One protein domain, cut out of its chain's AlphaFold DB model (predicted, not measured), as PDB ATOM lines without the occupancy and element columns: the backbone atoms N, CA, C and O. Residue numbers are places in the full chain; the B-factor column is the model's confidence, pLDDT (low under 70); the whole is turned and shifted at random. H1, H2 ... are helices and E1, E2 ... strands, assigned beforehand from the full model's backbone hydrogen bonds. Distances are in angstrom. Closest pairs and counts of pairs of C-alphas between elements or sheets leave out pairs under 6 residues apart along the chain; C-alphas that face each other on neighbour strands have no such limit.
ATOM      1  N   TYR A   2     170.144 265.752 312.873       89.06
ATOM      2  CA  TYR A   2     169.069 266.622 313.386       89.06
ATOM      3  C   TYR A   2     167.830 266.716 312.466       89.06
ATOM      4  O   TYR A   2     166.764 266.275 312.863       89.06
ATOM      5  N   GLU A   3     168.000 267.096 311.191       88.25
ATOM      6  CA  GLU A   3     166.895 267.122 310.203       88.25
ATOM      7  C   GLU A   3     166.148 265.782 310.054       88.25
ATOM      8  O   GLU A   3     164.978 265.756 309.701       88.25
ATOM      9  N   ALA A   4     166.841 264.650 310.226       91.62
ATOM     10  CA  ALA A   4     166.211 263.335 310.127       91.62
ATOM     11  C   ALA A   4     165.453 262.992 311.415       91.62
ATOM     12  O   ALA A   4     164.418 262.343 311.351       91.62
ATOM     13  N   MET A   5     165.947 263.447 312.571       92.75
ATOM     14  CA  MET A   5     165.247 263.296 313.843       92.75
ATOM     15  C   MET A   5     163.970 264.129 313.888       92.75
ATOM     16  O   MET A   5     163.026 263.673 314.500       92.75
ATOM     17  N   GLU A   6     163.897 265.291 313.234       92.38
ATOM     18  CA  GLU A   6     162.686 266.135 313.232       92.38
ATOM     19  C   GLU A   6     161.502 265.536 312.462       92.38
ATOM     20  O   GLU A   6     160.360 265.879 312.742       92.38
ATOM     21  N   ILE A   7     161.760 264.643 311.502       91.88
ATOM     22  CA  ILE A   7     160.722 264.101 310.609       91.88
ATOM     23  C   ILE A   7     160.306 262.667 310.950       91.88
ATOM     24  O   ILE A   7     159.339 262.168 310.391       91.88
ATOM     25  N   CYS A   8     161.040 261.966 311.816       93.44
ATOM     26  CA  CYS A   8     160.784 260.554 312.119       93.44
ATOM     27  C   CYS A   8     160.016 260.399 313.432       93.44
ATOM     28  O   CYS A   8     160.275 261.143 314.369       93.44
ATOM     29  N   VAL A   9     159.159 259.381 313.535       93.94
ATOM     30  CA  VAL A   9     158.467 259.020 314.794       93.94
ATOM     31  C   VAL A   9     159.029 257.754 315.450       93.94
ATOM     32  O   VAL A   9     158.640 257.377 316.548       93.94
ATOM     33  N   SER A  10     159.954 257.061 314.780       94.56
ATOM     34  CA  SER A  10     160.600 255.862 315.319       94.56
ATOM     35  C   SER A  10     162.058 255.745 314.894       94.56
ATOM     36  O   SER A  10     162.487 256.291 313.873       94.56
ATOM     37  N   TYR A  11     162.834 254.981 315.663       95.19
ATOM     38  CA  TYR A  11     164.249 254.764 315.371       95.19
ATOM     39  C   TYR A  11     164.475 254.015 314.042       95.19
ATOM     40  O   TYR A  11     165.395 254.325 313.286       95.19
ATOM     41  N   SER A  12     163.581 253.086 313.689       94.19
ATOM     42  CA  SER A  12     163.617 252.395 312.391       94.19
ATOM     43  C   SER A  12     163.391 253.359 311.220       94.19
ATOM     44  O   SER A  12     164.125 253.317 310.226       94.19
ATOM     45  N   GLN A  13     162.432 254.288 311.348       94.88
ATOM     46  CA  GLN A  13     162.244 255.359 310.363       94.88
ATOM     47  C   GLN A  13     163.490 256.240 310.261       94.88
ATOM     48  O   GLN A  13     163.946 256.526 309.154       94.88
ATOM     49  N   PHE A  14     164.096 256.593 311.395       95.62
ATOM     50  CA  PHE A  14     165.334 257.365 311.417       95.62
ATOM     51  C   PHE A  14     166.472 256.671 310.654       95.62
ATOM     52  O   PHE A  14     167.100 257.306 309.802       95.62
ATOM     53  N   LYS A  15     166.703 255.365 310.871       95.50
ATOM     54  CA  LYS A  15     167.717 254.599 310.117       95.50
ATOM     55  C   LYS A  15     167.452 254.638 308.609       95.50
ATOM     56  O   LYS A  15     168.365 254.928 307.835       95.50
ATOM     57  N   LYS A  16     166.198 254.448 308.184       94.75
ATOM     58  CA  LYS A  16     165.804 254.542 306.765       94.75
ATOM     59  C   LYS A  16     166.014 255.950 306.199       94.75
ATOM     60  O   LYS A  16     166.526 256.095 305.089       94.75
ATOM     61  N   ALA A  17     165.653 256.994 306.944       93.50
ATOM     62  CA  ALA A  17     165.831 258.385 306.528       93.50
ATOM     63  C   ALA A  17     167.315 258.747 306.376       93.50
ATOM     64  O   ALA A  17     167.698 259.412 305.411       93.50
ATOM     65  N   MET A  18     168.164 258.273 307.290       94.81
ATOM     66  CA  MET A  18     169.615 258.435 307.205       94.81
ATOM     67  C   MET A  18     170.193 257.701 305.991       94.81
ATOM     68  O   MET A  18     170.965 258.313 305.250       94.81
ATOM     69  N   TYR A  19     169.737 256.474 305.718       93.31
ATOM     70  CA  TYR A  19     170.096 255.727 304.508       93.31
ATOM     71  C   TYR A  19     169.729 256.492 303.234       93.31
ATOM     72  O   TYR A  19     170.574 256.712 302.370       93.31
ATOM     73  N   LYS A  20     168.501 257.022 303.150       90.19
ATOM     74  CA  LYS A  20     168.057 257.848 302.014       90.19
ATOM     75  C   LYS A  20     168.879 259.134 301.856       90.19
ATOM     76  O   LYS A  20     169.077 259.597 300.736       90.19
ATOM     77  N   LYS A  21     169.376 259.699 302.963       89.12
ATOM     78  CA  LYS A  21     170.297 260.851 302.988       89.12
ATOM     79  C   LYS A  21     171.767 260.471 302.726       89.12
ATOM     80  O   LYS A  21     172.618 261.359 302.762       89.12
ATOM     81  N   GLY A  22     172.067 259.199 302.465       91.12
ATOM     82  CA  GLY A  22     173.388 258.706 302.085       91.12
ATOM     83  C   GLY A  22     174.289 258.258 303.236       91.12
ATOM     84  O   GLY A  22     175.501 258.183 303.060       91.12
ATOM     85  N   TYR A  23     173.725 257.960 304.406       94.94
ATOM     86  CA  TYR A  23     174.473 257.497 305.574       94.94
ATOM     87  C   TYR A  23     174.062 256.089 305.992       94.94
ATOM     88  O   TYR A  23     172.881 255.762 306.022       94.94
ATOM     89  N   ILE A  24     175.033 255.288 306.416       94.69
ATOM     90  CA  ILE A  24     174.806 253.956 306.978       94.69
ATOM     91  C   ILE A  24     175.085 254.023 308.473       94.69
ATOM     92  O   ILE A  24     176.167 254.449 308.879       94.69
ATOM     93  N   ILE A  25     174.107 253.602 309.274       95.56
ATOM     94  CA  ILE A  25     174.248 253.408 310.718       95.56
ATOM     95  C   ILE A  25     174.401 251.912 310.963       95.56
ATOM     96  O   ILE A  25     173.615 251.124 310.441       95.56
ATOM     97  N   ASN A  26     175.418 251.543 311.734       93.75
ATOM     98  CA  ASN A  26     175.625 250.188 312.213       93.75
ATOM     99  C   ASN A  26     175.579 250.203 313.742       93.75
ATOM    100  O   ASN A  26     176.493 250.719 314.391       93.75
ATOM    101  N   ASP A  27     174.486 249.671 314.265       91.62
ATOM    102  CA  ASP A  27     174.096 249.584 315.667       91.62
ATOM    103  C   ASP A  27     173.939 248.125 316.124       91.62
ATOM    104  O   ASP A  27     173.137 247.849 317.002       91.62
ATOM    105  N   ASP A  28     174.680 247.204 315.502       90.19
ATOM    106  CA  ASP A  28     174.699 245.779 315.850       90.19
ATOM    107  C   ASP A  28     175.103 245.564 317.319       90.19
ATOM    108  O   ASP A  28     176.130 246.091 317.760       90.19
ATOM    109  N   ASP A  29     174.326 244.757 318.044       86.75
ATOM    110  CA  ASP A  29     174.542 244.429 319.458       86.75
ATOM    111  C   ASP A  29     175.892 243.731 319.699       86.75
ATOM    112  O   ASP A  29     176.473 243.840 320.779       86.75
ATOM    113  N   ASN A  30     176.462 243.088 318.673       89.50
ATOM    114  CA  ASN A  30     177.794 242.480 318.740       89.50
ATOM    115  C   ASN A  30     178.936 243.512 318.764       89.50
ATOM    116  O   ASN A  30     180.104 243.165 318.962       89.50
ATOM    117  N   ARG A  31     178.645 244.796 318.519       86.94
ATOM    118  CA  ARG A  31     179.647 245.866 318.510       86.94
ATOM    119  C   ARG A  31     179.611 246.646 319.811       86.94
ATOM    120  O   ARG A  31     178.589 247.183 320.210       86.94
ATOM    121  N   LYS A  32     180.798 246.880 320.377       90.31
ATOM    122  CA  LYS A  32     180.964 247.735 321.565       90.31
ATOM    123  C   LYS A  32     180.365 249.138 321.397       90.31
ATOM    124  O   LYS A  32     179.883 249.715 322.365       90.31
ATOM    125  N   TYR A  33     180.448 249.715 320.194       93.44
ATOM    126  CA  TYR A  33     179.932 251.056 319.924       93.44
ATOM    127  C   TYR A  33     179.196 251.126 318.584       93.44
ATOM    128  O   TYR A  33     179.749 250.678 317.573       93.44
ATOM    129  N   PRO A  34     178.027 251.789 318.543       95.00
ATOM    130  CA  PRO A  34     177.337 252.070 317.299       95.00
ATOM    131  C   PRO A  34     178.137 253.079 316.466       95.00
ATOM    132  O   PRO A  34     178.812 253.977 316.987       95.00
ATOM    133  N   THR A  35     178.076 252.926 315.148       95.94
ATOM    134  CA  THR A  35     178.871 253.701 314.191       95.94
ATOM    135  C   THR A  35     178.020 254.261 313.064       95.94
ATOM    136  O   THR A  35     176.972 253.719 312.723       95.94
ATOM    137  N   ILE A  36     178.489 255.348 312.458       95.75
ATOM    138  CA  ILE A  36     177.894 255.954 311.270       95.75
ATOM    139  C   ILE A  36     178.975 256.280 310.244       95.75
ATOM    140  O   ILE A  36     180.062 256.740 310.593       95.75
ATOM    141  N   ARG A  37     178.668 256.068 308.965       94.69
ATOM    142  CA  ARG A  37     179.532 256.442 307.838       94.69
ATOM    143  C   ARG A  37     178.721 256.940 306.649       94.69
ATOM    144  O   ARG A  37     177.525 256.657 306.566       94.69
ATOM    145  N   SER A  38     179.366 257.653 305.724       93.12
ATOM    146  CA  SER A  38     178.781 257.849 304.389       93.12
ATOM    147  C   SER A  38     178.722 256.508 303.656       93.12
ATOM    148  O   SER A  38     179.572 255.645 303.878       93.12
ATOM    149  N   MET A  39     177.751 256.327 302.761       90.69
ATOM    150  CA  MET A  39     177.670 255.129 301.914       90.69
ATOM    151  C   MET A  39     178.959 254.903 301.114       90.69
ATOM    152  O   MET A  39     179.409 253.762 301.016       90.69
ATOM    153  N   ASN A  40     179.569 255.986 300.621       86.19
ATOM    154  CA  ASN A  40     180.765 255.941 299.777       86.19
ATOM    155  C   ASN A  40     182.083 255.978 300.567       86.19
ATOM    156  O   ASN A  40     183.151 255.850 299.975       86.19
ATOM    157  N   ASP A  41     182.028 256.159 301.889       85.81
ATOM    158  CA  ASP A  41     183.217 256.184 302.740       85.81
ATOM    159  C   ASP A  41     183.380 254.845 303.472       85.81
ATOM    160  O   ASP A  41     182.410 254.233 303.934       85.81
ATOM    161  N   LYS A  42     184.630 254.393 303.594       89.12
ATOM    162  CA  LYS A  42     185.010 253.214 304.380       89.12
ATOM    163  C   LYS A  42     185.147 253.558 305.859       89.12
ATOM    164  O   LYS A  42     184.917 252.700 306.711       89.12
ATOM    165  N   LYS A  43     185.522 254.799 306.179       91.62
ATOM    166  CA  LYS A  43     185.769 255.220 307.554       91.62
ATOM    167  C   LYS A  43     184.447 255.471 308.272       91.62
ATOM    168  O   LYS A  43     183.618 256.265 307.836       91.62
ATOM    169  N   ALA A  44     184.268 254.797 309.402       93.62
ATOM    170  CA  ALA A  44     183.118 254.995 310.268       93.62
ATOM    171  C   ALA A  44     183.492 255.814 311.505       93.62
ATOM    172  O   ALA A  44     184.575 255.664 312.071       93.62
ATOM    173  N   VAL A  45     182.570 256.675 311.923       94.25
ATOM    174  CA  VAL A  45     182.667 257.487 313.135       94.25
ATOM    175  C   VAL A  45     181.816 256.832 314.212       94.25
ATOM    176  O   VAL A  45     180.686 256.416 313.953       94.25
ATOM    177  N   ARG A  46     182.351 256.723 315.429       95.12
ATOM    178  CA  ARG A  46     181.596 256.170 316.558       95.12
ATOM    179  C   ARG A  46     180.574 257.198 317.021       95.12
ATOM    180  O   ARG A  46     180.917 258.362 317.204       95.12
ATOM    181  N   MET A  47     179.328 256.785 317.231       94.69
ATOM    182  CA  MET A  47     178.235 257.733 317.472       94.69
ATOM    183  C   MET A  47     178.405 258.525 318.776       94.69
ATOM    184  O   MET A  47     178.004 259.682 318.813       94.69
ATOM    185  N   TYR A  48     179.094 257.987 319.792       93.00
ATOM    186  CA  TYR A  48     179.400 258.749 321.012       93.00
ATOM    187  C   TYR A  48     180.273 259.988 320.745       93.00
ATOM    188  O   TYR A  48     180.167 260.976 321.462       93.00
ATOM    189  N   GLN A  49     181.103 259.980 319.691       93.56
ATOM    190  CA  GLN A  49     181.936 261.132 319.314       93.56
ATOM    191  C   GLN A  49     181.106 262.285 318.740       93.56
ATOM    192  O   GLN A  49     181.579 263.415 318.674       93.56
ATOM    193  N   LEU A  50     179.872 262.006 318.313       92.06
ATOM    194  CA  LEU A  50     178.943 263.023 317.827       92.06
ATOM    195  C   LEU A  50     178.239 263.749 318.982       92.06
ATOM    196  O   LEU A  50     177.666 264.815 318.764       92.06
ATOM    197  N   GLY A  51     178.303 263.188 320.193       92.44
ATOM    198  CA  GLY A  51     177.632 263.662 321.398       92.44
ATOM    199  C   GLY A  51     176.570 262.679 321.889       92.44
ATOM    200  O   GLY A  51     176.008 261.905 321.114       92.44
ATOM    201  N   GLU A  52     176.268 262.737 323.186       91.94
ATOM    202  CA  GLU A  52     175.342 261.812 323.859       91.94
ATOM    203  C   GLU A  52     173.952 261.795 323.214       91.94
ATOM    204  O   GLU A  52     173.367 260.731 323.023       91.94
ATOM    205  N   ASN A  53     173.456 262.952 322.770       92.81
ATOM    206  CA  ASN A  53     172.158 263.087 322.092       92.81
ATOM    207  C   ASN A  53     172.044 262.271 320.793       92.81
ATOM    208  O   ASN A  53     170.945 262.092 320.275       92.81
ATOM    209  N   TYR A  54     173.165 261.800 320.244       93.75
ATOM    210  CA  TYR A  54     173.209 261.020 319.012       93.75
ATOM    211  C   TYR A  54     173.441 259.528 319.254       93.75
ATOM    212  O   TYR A  54     173.695 258.802 318.296       93.75
ATOM    213  N   LEU A  55     173.358 259.040 320.493       94.38
ATOM    214  CA  LEU A  55     173.348 257.602 320.760       94.38
ATOM    215  C   LEU A  55     171.997 256.981 320.355       94.38
ATOM    216  O   LEU A  55     170.970 257.645 320.493       94.38
ATOM    217  N   PRO A  56     171.959 255.716 319.887       94.56
ATOM    218  CA  PRO A  56     170.729 255.059 319.432       94.56
ATOM    219  C   PRO A  56     169.545 255.188 320.395       94.56
ATOM    220  O   PRO A  56     168.458 255.559 319.959       94.56
ATOM    221  N   LYS A  57     169.775 254.973 321.698       94.00
ATOM    222  CA  LYS A  57     168.752 255.094 322.747       94.00
ATOM    223  C   LYS A  57     168.160 256.506 322.817       94.00
ATOM    224  O   LYS A  57     166.951 256.672 322.706       94.00
ATOM    225  N   ASN A  58     169.014 257.523 322.889       95.06
ATOM    226  CA  ASN A  58     168.588 258.921 322.993       95.06
ATOM    227  C   ASN A  58     167.898 259.403 321.708       95.06
ATOM    228  O   ASN A  58     166.942 260.174 321.762       95.06
ATOM    229  N   ILE A  59     168.339 258.914 320.543       95.38
ATOM    230  CA  ILE A  59     167.649 259.171 319.276       95.38
ATOM    231  C   ILE A  59     166.256 258.541 319.308       95.38
ATOM    232  O   ILE A  59     165.303 259.210 318.924       95.38
ATOM    233  N   ALA A  60     166.132 257.285 319.751       95.69
ATOM    234  CA  ALA A  60     164.853 256.588 319.845       95.69
ATOM    235  C   ALA A  60     163.868 257.333 320.760       95.69
ATOM    236  O   ALA A  60     162.733 257.572 320.354       95.69
ATOM    237  N   GLU A  61     164.322 257.783 321.931       95.62
ATOM    238  CA  GLU A  61     163.526 258.602 322.852       95.62
ATOM    239  C   GLU A  61     163.114 259.937 322.213       95.62
ATOM    240  O   GLU A  61     161.941 260.311 322.232       95.62
ATOM    241  N   ARG A  62     164.051 260.642 321.563       94.31
ATOM    242  CA  ARG A  62     163.780 261.947 320.945       94.31
ATOM    243  C   ARG A  62     162.785 261.870 319.789       94.31
ATOM    244  O   ARG A  62     161.963 262.777 319.663       94.31
ATOM    245  N   VAL A  63     162.885 260.855 318.925       95.00
ATOM    246  CA  VAL A  63     161.957 260.691 317.790       95.00
ATOM    247  C   VAL A  63     160.587 260.207 318.248       95.00
ATOM    248  O   VAL A  63     159.593 260.594 317.649       95.00
ATOM    249  N   PHE A  64     160.519 259.423 319.327       93.75
ATOM    250  CA  PHE A  64     159.251 258.980 319.909       93.75
ATOM    251  C   PHE A  64     158.427 260.149 320.467       93.75
ATOM    252  O   PHE A  64     157.203 260.123 320.426       93.75
ATOM    253  N   GLN A  65     159.095 261.209 320.930       93.56
ATOM    254  CA  GLN A  65     158.445 262.444 321.377       93.56
ATOM    255  C   GLN A  65     157.921 263.323 320.230       93.56
ATOM    256  O   GLN A  65     157.278 264.340 320.493       93.56
ATOM    257  N   ASN A  66     158.210 262.999 318.964       92.50
ATOM    258  CA  ASN A  66     157.707 263.812 317.866       92.50
ATOM    259  C   ASN A  66     156.201 263.613 317.668       92.50
ATOM    260  O   ASN A  66     155.711 262.482 317.699       92.50
ATOM    261  N   PRO A  67     155.466 264.695 317.384       91.00
ATOM    262  CA  PRO A  67     154.042 264.599 317.125       91.00
ATOM    263  C   PRO A  67     153.780 263.881 315.798       91.00
ATOM    264  O   PRO A  67     154.537 264.021 314.839       91.00
ATOM    265  N   CYS A  68     152.672 263.143 315.717       86.06
ATOM    266  CA  CYS A  68     152.355 262.279 314.574       86.06
ATOM    267  C   CYS A  68     152.333 263.003 313.213       86.06
ATOM    268  O   CYS A  68     152.667 262.397 312.196       86.06
ATOM    269  N   TYR A  69     152.016 264.302 313.178       87.06
ATOM    270  CA  TYR A  69     151.950 265.079 311.937       87.06
ATOM    271  C   TYR A  69     153.306 265.249 311.229       87.06
ATOM    272  O   TYR A  69     153.333 265.540 310.034       87.06
ATOM    273  N   VAL A  70     154.450 265.041 311.903       88.75
ATOM    274  CA  VAL A  70     155.765 265.101 311.223       88.75
ATOM    275  C   VAL A  70     155.954 263.958 310.223       88.75
ATOM    276  O   VAL A  70     156.829 264.012 309.358       88.75
ATOM    277  N   GLN A  71     155.116 262.924 310.311       86.75
ATOM    278  CA  GLN A  71     155.212 261.735 309.481       86.75
ATOM    279  C   GLN A  71     154.919 262.009 307.998       86.75
ATOM    280  O   GLN A  71     155.447 261.309 307.128       86.75
ATOM    281  N   ASP A  72     154.180 263.076 307.688       87.38
ATOM    282  CA  ASP A  72     154.002 263.552 306.315       87.38
ATOM    283  C   ASP A  72     155.336 263.964 305.678       87.38
ATOM    284  O   ASP A  72     155.606 263.630 304.520       87.38
ATOM    285  N   GLU A  73     156.218 264.631 306.431       87.88
ATOM    286  CA  GLU A  73     157.557 265.011 305.959       87.88
ATOM    287  C   GLU A  73     158.447 263.784 305.726       87.88
ATOM    288  O   GLU A  73     159.169 263.705 304.725       87.88
ATOM    289  N   TYR A  74     158.346 262.769 306.587       90.94
ATOM    290  CA  TYR A  74     159.010 261.485 306.356       90.94
ATOM    291  C   TYR A  74     158.535 260.820 305.060       90.94
ATOM    292  O   TYR A  74     159.355 260.347 304.262       90.94
ATOM    293  N   TYR A  75     157.227 260.807 304.796       89.31
ATOM    294  CA  TYR A  75     156.704 260.229 303.561       89.31
ATOM    295  C   TYR A  75     157.087 261.032 302.321       89.31
ATOM    296  O   TYR A  75     157.378 260.409 301.301       89.31
ATOM    297  N   LYS A  76     157.195 262.364 302.391       87.44
ATOM    298  CA  LYS A  76     157.748 263.173 301.287       87.44
ATOM    299  C   LYS A  76     159.180 262.752 300.936       87.44
ATOM    300  O   LYS A  76     159.523 262.700 299.755       87.44
ATOM    301  N   LEU A  77     160.001 262.407 301.933       85.62
ATOM    302  CA  LEU A  77     161.367 261.908 301.723       85.62
ATOM    303  C   LEU A  77     161.392 260.494 301.112       85.62
ATOM    304  O   LEU A  77     162.222 260.205 300.245       85.62
ATOM    305  N   MET A  78     160.511 259.603 301.573       86.75
ATOM    306  CA  MET A  78     160.496 258.193 301.154       86.75
ATOM    307  C   MET A  78     159.787 257.961 299.822       86.75
ATOM    308  O   MET A  78     160.248 257.169 298.999       86.75
ATOM    309  N   LYS A  79     158.669 258.653 299.622       84.25
ATOM    310  CA  LYS A  79     157.774 258.565 298.470       84.25
ATOM    311  C   LYS A  79     157.577 259.976 297.906       84.25
ATOM    312  O   LYS A  79     156.506 260.561 298.081       84.25
TER     313      LYS A  79
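AT A GLANCE: This is residues 2 to 79 of the 257 residues of an uncharacterized protein of Clostridium sp. CAG:269 (UniProt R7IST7). What shape do these atoms make? Four helices, H1, H2, H4 and H5, form a small crossed cluster, in which H1, H2 and H5 make a triangle, each touching the other two, and H4 crosses one end of H2; a two-stranded hairpin, E1 and E2, packs through E1 on H2. The short helix H3 is near the start of E2, away from the four-helix cluster. What are the parts and the size? The 78 printed residues hold five named helices and two named strands in the order H1 H2 E1 E2 H3 H4 H5, mostly helix, with an antiparallel sheet E1 - E2. The whole is compact, with a radius of gyration of the C-alphas of 12.5 A and spans of 34 by 26 by 20 A.

IN THESE COORDINATES: Where do the first elements lie? H1, residues 2 to 7, begins with C-alpha 2 at (169.069, 266.622, 313.386) and is 9.2 A long; H2, residues 11 to 20, is 14.2 A long. Which strands follow? E1, residues 23 to 26, is 9.9 A long, and E2, residues 35 to 38, is 10.6 A long. What comes last? H3, residues 47 to 50, is 5.3 A long, and H4, residues 56 to 64, is 12.1 A long. H5, residues 68 to 78, is 16.2 A long and ends with C-alpha 78 at (160.496, 258.193, 301.154).

HOW THE PARTS SIT: How do the helices meet? H1 and H2 are the hub, touching three helices each. H1 touches H2 at a steep tilt of 66 degrees, closest at the C-alphas of Ala 4 and Ala 17, 6.1 A. H2 touches H4 about perpendicular, at 81 degrees, closest at the C-alphas of Tyr 11 and Ala 60, 4.9 A. And H5? It touches H2 at a shallow tilt of 30 degrees, the same way, closest at the C-alphas of Ala 17 and Leu 77, 7.4 A. How do the strands pair? In the hairpin of E1 and E2, N 24 and O 37 are 2.8 A apart, within hydrogen-bond range; the closest C-alphas of H2 and E1 are those of Lys 15 and Ile 25, 6.7 A. What of the helix backbones? Every O i to N i+4 pair is within hydrogen-bond range in H2 and H4, but 1 of 2 in H1 and 5 of 7 in H5, while H3 is too short for such a pair.

THE WHOLE: How far does it reach? The two C-alphas farthest apart, those of Lys 42 and Tyr 69, are 35.9 A apart. Are there cuts, long links or weak places? The printed part has no cut and no long link, and no printed residue has a pLDDT under 70.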